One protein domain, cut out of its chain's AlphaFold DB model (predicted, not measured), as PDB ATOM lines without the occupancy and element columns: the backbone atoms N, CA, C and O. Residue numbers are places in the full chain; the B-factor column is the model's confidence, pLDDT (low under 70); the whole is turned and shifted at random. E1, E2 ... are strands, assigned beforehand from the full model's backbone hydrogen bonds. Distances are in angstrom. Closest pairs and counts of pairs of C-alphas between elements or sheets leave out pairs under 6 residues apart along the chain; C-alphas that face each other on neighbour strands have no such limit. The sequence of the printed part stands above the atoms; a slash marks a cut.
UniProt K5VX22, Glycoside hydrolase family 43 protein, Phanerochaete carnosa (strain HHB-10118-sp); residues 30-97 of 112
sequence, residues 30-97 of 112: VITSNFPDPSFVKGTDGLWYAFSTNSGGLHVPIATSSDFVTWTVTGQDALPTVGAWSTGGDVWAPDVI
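What this domain is: This is residues 30 to 97 of the 112 residues of the protein "Glycoside hydrolase family 43 protein" of Phanerochaete carnosa (strain HHB-10118-sp) (UniProt K5VX22). With little regular structure, this is one small twisted sheet of four strands, E1 to E4, from which a long loop in residues 78 to 97 reaches out and folds back toward E1. The printed part has 68 residues, 19 of them in named strands, with no named helix: all strand, a meander, each strand the antiparallel neighbour of the one before. It is compact, radius of gyration of the C-alphas 11.9 A, spanning 37 by 26 by 17 A.

Where its parts are: E1, residues 39 to 42, begins at C-alpha (65.058, 83.029, 4.780) and spans 10.8 A. E2, 48 to 51, spans 10.3 A; E3, 61 to 65, 14.0 A; E4, 72 to 77, 13.7 A, ending at (52.696, 85.206, -1.520).

How they stand to each other: Hairpin E1 and E2 has N 41 and O 49 at 2.9 A. Hairpin E2 and E3 has N 50 and O 63 at 2.8 A. Hairpin E3 and E4 has N 64 and O 72 at 2.9 A. Edge strands E1 and E4 are apart.

The domain as a whole: The farthest C-alphas, Asp 67 and Trp 85, are 37.5 A apart. The printed part has no cut, no link between strands is long, and no printed residue is under 70 in pLDDT.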
ATOM      1  N   VAL A  30      59.629  80.693  17.069       94.44
ATOM      2  CA  VAL A  30      58.881  81.965  17.154       94.44
ATOM      3  C   VAL A  30      57.760  82.080  16.115       94.44
ATOM      4  O   VAL A  30      56.843  82.879  16.278       94.44
ATOM      5  N   ILE A  31      57.805  81.246  15.072       96.06
ATOM      6  CA  ILE A  31      56.698  80.983  14.151       96.06
ATOM      7  C   ILE A  31      56.328  79.513  14.344       96.06
ATOM      8  O   ILE A  31      57.135  78.630  14.065       96.06
ATOM      9  N   THR A  32      55.136  79.249  14.875       95.50
ATOM     10  CA  THR A  32      54.682  77.890  15.223       95.50
ATOM     11  C   THR A  32      53.793  77.248  14.157       95.50
ATOM     12  O   THR A  32      53.479  76.063  14.252       95.50
ATOM     13  N   SER A  33      53.376  78.014  13.147       95.44
ATOM     14  CA  SER A  33      52.658  77.511  11.976       95.44
ATOM     15  C   SER A  33      53.602  76.823  10.982       95.44
ATOM     16  O   SER A  33      54.824  76.887  11.116       95.44
ATOM     17  N   ASN A  34      53.033  76.151   9.974       96.62
ATOM     18  CA  ASN A  34      53.802  75.511   8.906       96.62
ATOM     19  C   ASN A  34      54.534  76.563   8.050       96.62
ATOM     20  O   ASN A  34      53.957  77.098   7.100       96.62
ATOM     21  N   PHE A  35      55.779  76.858   8.425       97.94
ATOM     22  CA  PHE A  35      56.655  77.856   7.812       97.94
ATOM     23  C   PHE A  35      58.091  77.294   7.719       97.94
ATOM     24  O   PHE A  35      58.961  77.675   8.510       97.94
ATOM     25  N   PRO A  36      58.336  76.307   6.838       97.44
ATOM     26  CA  PRO A  36      59.630  75.639   6.751       97.44
ATOM     27  C   PRO A  36      60.669  76.498   6.022       97.44
ATOM     28  O   PRO A  36      60.326  77.339   5.196       97.44
ATOM     29  N   ASP A  37      61.945  76.239   6.302       97.88
ATOM     30  CA  ASP A  37      63.091  76.831   5.597       97.88
ATOM     31  C   ASP A  37      63.084  78.377   5.545       97.88
ATOM     32  O   ASP A  37      63.139  78.958   4.460       97.88
ATOM     33  N   PRO A  38      62.997  79.075   6.699       96.81
ATOM     34  CA  PRO A  38      62.896  80.527   6.707       96.81
ATOM     35  C   PRO A  38      64.186  81.203   6.212       96.81
ATOM     36  O   PRO A  38      65.227  81.112   6.867       96.81
ATOM     37  N   SER A  39      64.092  81.973   5.127       97.81
ATOM     38  CA  SER A  39      65.058  83.029   4.780       97.81
ATOM     39  C   SER A  39      64.494  84.387   5.178       97.81
ATOM     40  O   SER A  39      63.280  84.578   5.158       97.81
ATOM     41  N   PHE A  40      65.342  85.332   5.585       96.62
ATOM     42  CA  PHE A  40      64.900  86.623   6.106       96.62
ATOM     43  C   PHE A  40      65.767  87.787   5.638       96.62
ATOM     44  O   PHE A  40      66.977  87.669   5.451       96.62
ATOM     45  N   VAL A  41      65.144  88.955   5.520       97.31
ATOM     46  CA  VAL A  41      65.799  90.214   5.159       97.31
ATOM     47  C   VAL A  41      65.182  91.363   5.948       97.31
ATOM     48  O   VAL A  41      63.993  91.343   6.270       97.31
ATOM     49  N   LYS A  42      65.985  92.375   6.274       96.69
ATOM     50  CA  LYS A  42      65.482  93.616   6.865       96.69
ATOM     51  C   LYS A  42      65.245  94.635   5.763       96.69
ATOM     52  O   LYS A  42      66.213  95.006   5.112       96.69
ATOM     53  N   GLY A  43      64.002  95.073   5.586       94.31
ATOM     54  CA  GLY A  43      63.610  96.081   4.606       94.31
ATOM     55  C   GLY A  43      64.150  97.479   4.925       94.31
ATOM     56  O   GLY A  43      64.564  97.779   6.049       94.31
ATOM     57  N   THR A  44      64.109  98.376   3.932       93.25
ATOM     58  CA  THR A  44      64.438  99.807   4.120       93.25
ATOM     59  C   THR A  44      63.490 100.529   5.070       93.25
ATOM     60  O   THR A  44      63.852 101.559   5.629       93.25
ATOM     61  N   ASP A  45      62.279 100.008   5.236       94.44
ATOM     62  CA  ASP A  45      61.265 100.492   6.171       94.44
ATOM     63  C   ASP A  45      61.550 100.083   7.628       94.44
ATOM     64  O   ASP A  45      60.862 100.517   8.549       94.44
ATOM     65  N   GLY A  46      62.592  99.278   7.851       95.12
ATOM     66  CA  GLY A  46      63.020  98.826   9.168       95.12
ATOM     67  C   GLY A  46      62.324  97.556   9.655       95.12
ATOM     68  O   GLY A  46      62.723  97.052  10.710       95.12
ATOM     69  N   LEU A  47      61.359  97.016   8.903       97.62
ATOM     70  CA  LEU A  47      60.716  95.741   9.203       97.62
ATOM     71  C   LEU A  47      61.586  94.565   8.759       97.62
ATOM     72  O   LEU A  47      62.334  94.630   7.784       97.62
ATOM     73  N   TRP A  48      61.476  93.462   9.482       98.31
ATOM     74  CA  TRP A  48      61.976  92.168   9.056       98.31
ATOM     75  C   TRP A  48      60.906  91.436   8.267       98.31
ATOM     76  O   TRP A  48      59.744  91.404   8.670       98.31
ATOM     77  N   TYR A  49      61.337  90.798   7.191       98.38
ATOM     78  CA  TYR A  49      60.544  89.903   6.367       98.38
ATOM     79  C   TYR A  49      61.184  88.526   6.408       98.38
ATOM     80  O   TYR A  49      62.408  88.424   6.328       98.38
ATOM     81  N   ALA A  50      60.369  87.488   6.517       98.31
ATOM     82  CA  ALA A  50      60.769  86.103   6.370       98.31
ATOM     83  C   ALA A  50      59.935  85.436   5.273       98.31
ATOM     84  O   ALA A  50      58.774  85.790   5.067       98.31
ATOM     85  N   PHE A  51      60.535  84.463   4.598       98.50
ATOM     86  CA  PHE A  51      59.988  83.732   3.460       98.50
ATOM     87  C   PHE A  51      60.213  82.245   3.683       98.50
ATOM     88  O   PHE A  51      61.255  81.875   4.218       98.50
ATOM     89  N   SER A  52      59.264  81.405   3.284       98.44
ATOM     90  CA  SER A  52      59.341  79.956   3.501       98.44
ATOM     91  C   SER A  52      59.109  79.150   2.232       98.44
ATOM     92  O   SER A  52      58.648  79.663   1.212       98.44
ATOM     93  N   THR A  53      59.422  77.862   2.336       98.19
ATOM     94  CA  THR A  53      58.898  76.806   1.469       98.19
ATOM     95  C   THR A  53      57.368  76.883   1.364       98.19
ATOM     96  O   THR A  53      56.689  77.265   2.323       98.19
ATOM     97  N   ASN A  54      56.823  76.507   0.202       97.00
ATOM     98  CA  ASN A  54      55.394  76.561  -0.088       97.00
ATOM     99  C   ASN A  54      54.526  75.947   1.027       97.00
ATOM    100  O   ASN A  54      54.773  74.854   1.536       97.00
ATOM    101  N   SER A  55      53.475  76.667   1.413       96.06
ATOM    102  CA  SER A  55      52.584  76.288   2.512       96.06
ATOM    103  C   SER A  55      51.247  77.007   2.373       96.06
ATOM    104  O   SER A  55      51.179  78.121   1.857       96.06
ATOM    105  N   GLY A  56      50.156  76.372   2.810       93.19
ATOM    106  CA  GLY A  56      48.831  77.006   2.840       93.19
ATOM    107  C   GLY A  56      48.301  77.468   1.474       93.19
ATOM    108  O   GLY A  56      47.483  78.379   1.428       93.19
ATOM    109  N   GLY A  57      48.770  76.866   0.374       95.06
ATOM    110  CA  GLY A  57      48.403  77.254  -0.993       95.06
ATOM    111  C   GLY A  57      49.179  78.448  -1.559       95.06
ATOM    112  O   GLY A  57      48.857  78.896  -2.654       95.06
ATOM    113  N   LEU A  58      50.187  78.951  -0.840       97.88
ATOM    114  CA  LEU A  58      51.089  80.010  -1.296       97.88
ATOM    115  C   LEU A  58      52.423  79.393  -1.734       97.88
ATOM    116  O   LEU A  58      52.921  78.479  -1.070       97.88
ATOM    117  N   HIS A  59      53.012  79.900  -2.816       97.88
ATOM    118  CA  HIS A  59      54.306  79.437  -3.317       97.88
ATOM    119  C   HIS A  59      55.458  79.893  -2.421       97.88
ATOM    120  O   HIS A  59      56.326  79.089  -2.098       97.88
ATOM    121  N   VAL A  60      55.463  81.162  -2.002       98.19
ATOM    122  CA  VAL A  60      56.464  81.729  -1.088       98.19
ATOM    123  C   VAL A  60      55.749  82.560  -0.011       98.19
ATOM    124  O   VAL A  60      55.586  83.775  -0.169       98.19
ATOM    125  N   PRO A  61      55.282  81.932   1.087       98.19
ATOM    126  CA  PRO A  61      54.591  82.622   2.173       98.19
ATOM    127  C   PRO A  61      55.479  83.663   2.862       98.19
ATOM    128  O   PRO A  61      56.654  83.401   3.127       98.19
ATOM    129  N   ILE A  62      54.893  84.803   3.235       98.44
ATOM    130  CA  ILE A  62      55.590  85.905   3.915       98.44
ATOM    131  C   ILE A  62      55.218  85.960   5.405       98.44
ATOM    132  O   ILE A  62      54.048  85.854   5.783       98.44
ATOM    133  N   ALA A  63      56.211  86.204   6.259       98.56
ATOM    134  CA  ALA A  63      56.018  86.640   7.639       98.56
ATOM    135  C   ALA A  63      56.771  87.948   7.911       98.56
ATOM    136  O   ALA A  63      57.817  88.198   7.319       98.56
ATOM    137  N   THR A  64      56.259  88.785   8.812       98.62
ATOM    138  CA  THR A  64      56.875  90.075   9.164       98.62
ATOM    139  C   THR A  64      57.103  90.223  10.660       98.62
ATOM    140  O   THR A  64      56.323  89.703  11.461       98.62
ATOM    141  N   SER A  65      58.126  90.985  11.040       98.44
ATOM    142  CA  SER A  65      58.432  91.316  12.432       98.44
ATOM    143  C   SER A  65      59.087  92.692  12.554       98.44
ATOM    144  O   SER A  65      59.932  93.060  11.747       98.44
ATOM    145  N   SER A  66      58.746  93.459  13.589       98.19
ATOM    146  CA  SER A  66      59.431  94.721  13.909       98.19
ATOM    147  C   SER A  66      60.646  94.536  14.826       98.19
ATOM    148  O   SER A  66      61.515  95.403  14.877       98.19
ATOM    149  N   ASP A  67      60.710  93.429  15.567       95.75
ATOM    150  CA  ASP A  67      61.678  93.189  16.648       95.75
ATOM    151  C   ASP A  67      62.522  91.914  16.452       95.75
ATOM    152  O   ASP A  67      63.410  91.644  17.257       95.75
ATOM    153  N   PHE A  68      62.279  91.161  15.371       94.81
ATOM    154  CA  PHE A  68      62.871  89.852  15.053       94.81
ATOM    155  C   PHE A  68      62.483  88.719  16.023       94.81
ATOM    156  O   PHE A  68      62.959  87.590  15.889       94.81
ATOM    157  N   VAL A  69      61.604  88.991  16.988       93.50
ATOM    158  CA  VAL A  69      61.185  88.053  18.039       93.50
ATOM    159  C   VAL A  69      59.723  87.665  17.854       93.50
ATOM    160  O   VAL A  69      59.395  86.483  17.894       93.50
ATOM    161  N   THR A  70      58.857  88.643  17.612       95.38
ATOM    162  CA  THR A  70      57.422  88.459  17.396       95.38
ATOM    163  C   THR A  70      57.126  88.513  15.907       95.38
ATOM    164  O   THR A  70      57.394  89.524  15.257       95.38
ATOM    165  N   TRP A  71      56.557  87.441  15.362       97.81
ATOM    166  CA  TRP A  71      56.331  87.294  13.926       97.81
ATOM    167  C   TRP A  71      54.849  87.148  13.596       97.81
ATOM    168  O   TRP A  71      54.102  86.476  14.302       97.81
ATOM    169  N   THR A  72      54.426  87.763  12.493       98.25
ATOM    170  CA  THR A  72      53.077  87.629  11.929       98.25
ATOM    171  C   THR A  72      53.174  87.043  10.529       98.25
ATOM    172  O   THR A  72      53.765  87.667   9.653       98.25
ATOM    173  N   VAL A  73      52.589  85.864  10.302       98.06
ATOM    174  CA  VAL A  73      52.426  85.300   8.951       98.06
ATOM    175  C   VAL A  73      51.310  86.070   8.248       98.06
ATOM    176  O   VAL A  73      50.187  86.118   8.744       98.06
ATOM    177  N   THR A  74      51.618  86.706   7.121       97.75
ATOM    178  CA  THR A  74      50.748  87.727   6.514       97.75
ATOM    179  C   THR A  74      49.655  87.148   5.617       97.75
ATOM    180  O   THR A  74      48.707  87.852   5.278       97.75
ATOM    181  N   GLY A  75      49.794  85.885   5.199       97.00
ATOM    182  CA  GLY A  75      48.939  85.268   4.181       97.00
ATOM    183  C   GLY A  75      49.215  85.762   2.755       97.00
ATOM    184  O   GLY A  75      48.445  85.454   1.852       97.00
ATOM    185  N   GLN A  76      50.290  86.530   2.547       98.00
ATOM    186  CA  GLN A  76      50.717  86.990   1.227       98.00
ATOM    187  C   GLN A  76      51.751  86.044   0.614       98.00
ATOM    188  O   GLN A  76      52.555  85.442   1.332       98.00
ATOM    189  N   ASP A  77      51.736  85.961  -0.717       97.75
ATOM    190  CA  ASP A  77      52.696  85.206  -1.520       97.75
ATOM    191  C   ASP A  77      53.695  86.168  -2.171       97.75
ATOM    192  O   ASP A  77      53.297  87.095  -2.880       97.75
ATOM    193  N   ALA A  78      54.990  85.959  -1.936       97.19
ATOM    194  CA  ALA A  78      56.047  86.735  -2.575       97.19
ATOM    195  C   ALA A  78      56.250  86.353  -4.052       97.19
ATOM    196  O   ALA A  78      56.792  87.151  -4.818       97.19
ATOM    197  N   LEU A  79      55.816  85.155  -4.459       96.88
ATOM    198  CA  LEU A  79      55.932  84.642  -5.823       96.88
ATOM    199  C   LEU A  79      54.599  84.023  -6.296       96.88
ATOM    200  O   LEU A  79      54.528  82.833  -6.605       96.88
ATOM    201  N   PRO A  80      53.525  84.829  -6.420       96.56
ATOM    202  CA  PRO A  80      52.196  84.325  -6.778       96.56
ATOM    203  C   PRO A  80      52.141  83.737  -8.194       96.56
ATOM    204  O   PRO A  80      51.273  82.928  -8.509       96.56
ATOM    205  N   THR A  81      53.064  84.137  -9.070       96.56
ATOM    206  CA  THR A  81      53.233  83.566 -10.407       96.56
ATOM    207  C   THR A  81      54.622  82.961 -10.515       96.56
ATOM    208  O   THR A  81      55.624  83.675 -10.517       96.56
ATOM    209  N   VAL A  82      54.674  81.638 -10.620       96.25
ATOM    210  CA  VAL A  82      55.913  80.899 -10.866       96.25
ATOM    211  C   VAL A  82      56.253  80.889 -12.357       96.25
ATOM    212  O   VAL A  82      55.404  81.142 -13.213       96.25
ATOM    213  N   GLY A  83      57.514  80.603 -12.685       94.69
ATOM    214  CA  GLY A  83      57.935  80.464 -14.079       94.69
ATOM    215  C   GLY A  83      57.196  79.323 -14.785       94.69
ATOM    216  O   GLY A  83      56.878  78.315 -14.164       94.69
ATOM    217  N   ALA A  84      56.989  79.446 -16.100       96.44
ATOM    218  CA  ALA A  84      56.228  78.480 -16.908       96.44
ATOM    219  C   ALA A  84      56.787  77.040 -16.906       96.44
ATOM    220  O   ALA A  84      56.115  76.112 -17.344       96.44
ATOM    221  N   TRP A  85      58.023  76.856 -16.442       94.50
ATOM    222  CA  TRP A  85      58.676  75.558 -16.277       94.50
ATOM    223  C   TRP A  85      58.324  74.860 -14.952       94.50
ATOM    224  O   TRP A  85      58.630  73.682 -14.795       94.50
ATOM    225  N   SER A  86      57.721  75.572 -13.996       95.50
ATOM    226  CA  SER A  86      57.341  75.056 -12.681       95.50
ATOM    227  C   SER A  86      55.865  74.666 -12.651       95.50
ATOM    228  O   SER A  86      55.018  75.323 -13.251       95.50
ATOM    229  N   THR A  87      55.550  73.614 -11.898       93.38
ATOM    230  CA  THR A  87      54.173  73.196 -11.593       93.38
ATOM    231  C   THR A  87      53.573  73.962 -10.410       93.38
ATOM    232  O   THR A  87      52.396  73.782 -10.109       93.38
ATOM    233  N   GLY A  88      54.373  74.772  -9.706       93.44
ATOM    234  CA  GLY A  88      53.985  75.487  -8.485       93.44
ATOM    235  C   GLY A  88      53.943  74.623  -7.216       93.44
ATOM    236  O   GLY A  88      53.945  75.164  -6.116       93.44
ATOM    237  N   GLY A  89      53.960  73.291  -7.335       92.62
ATOM    238  CA  GLY A  89      53.909  72.388  -6.176       92.62
ATOM    239  C   GLY A  89      55.204  72.333  -5.361       92.62
ATOM    240  O   GLY A  89      55.149  72.193  -4.141       92.62
ATOM    241  N   ASP A  90      56.348  72.496  -6.032       93.19
ATOM    242  CA  ASP A  90      57.679  72.224  -5.473       93.19
ATOM    243  C   ASP A  90      58.533  73.502  -5.341       93.19
ATOM    244  O   ASP A  90      59.695  73.557  -5.750       93.19
ATOM    245  N   VAL A  91      57.936  74.583  -4.824       96.81
ATOM    246  CA  VAL A  91      58.631  75.863  -4.596       96.81
ATOM    247  C   VAL A  91      59.220  75.877  -3.187       96.81
ATOM    248  O   VAL A  91      58.514  76.129  -2.211       96.81
ATOM    249  N   TRP A  92      60.512  75.567  -3.076       97.44
ATOM    250  CA  TRP A  92      61.160  75.257  -1.796       97.44
ATOM    251  C   TRP A  92      62.357  76.150  -1.483       97.44
ATOM    252  O   TRP A  92      63.035  76.633  -2.390       97.44
ATOM    253  N   ALA A  93      62.629  76.291  -0.182       98.00
ATOM    254  CA  ALA A  93      63.831  76.876   0.407       98.00
ATOM    255  C   ALA A  93      64.275  78.186  -0.275       98.00
ATOM    256  O   ALA A  93      65.361  78.243  -0.863       98.00
ATOM    257  N   PRO A  94      63.431  79.235  -0.243       97.19
ATOM    258  CA  PRO A  94      63.770  80.507  -0.860       97.19
ATOM    259  C   PRO A  94      64.977  81.147  -0.165       97.19
ATOM    260  O   PRO A  94      65.140  81.028   1.046       97.19
ATOM    261  N   ASP A  95      65.770  81.902  -0.925       96.88
ATOM    262  CA  ASP A  95      66.759  82.833  -0.381       96.88
ATOM    263  C   ASP A  95      66.482  84.250  -0.883       96.88
ATOM    264  O   ASP A  95      66.072  84.448  -2.031       96.88
ATOM    265  N   VAL A  96      66.679  85.244  -0.016       95.44
ATOM    266  CA  VAL A  96      66.307  86.631  -0.293       95.44
ATOM    267  C   VAL A  96      67.432  87.573   0.094       95.44
ATOM    268  O   VAL A  96      67.901  87.601   1.228       95.44
ATOM    269  N   ILE A  97      67.808  88.429  -0.855       93.88
ATOM    270  CA  ILE A  97      68.730  89.537  -0.623       93.88
ATOM    271  C   ILE A  97      68.052  90.855  -0.967       93.88
ATOM    272  O   ILE A  97      67.449  91.012  -2.031       93.88
TER     273      ILE A  97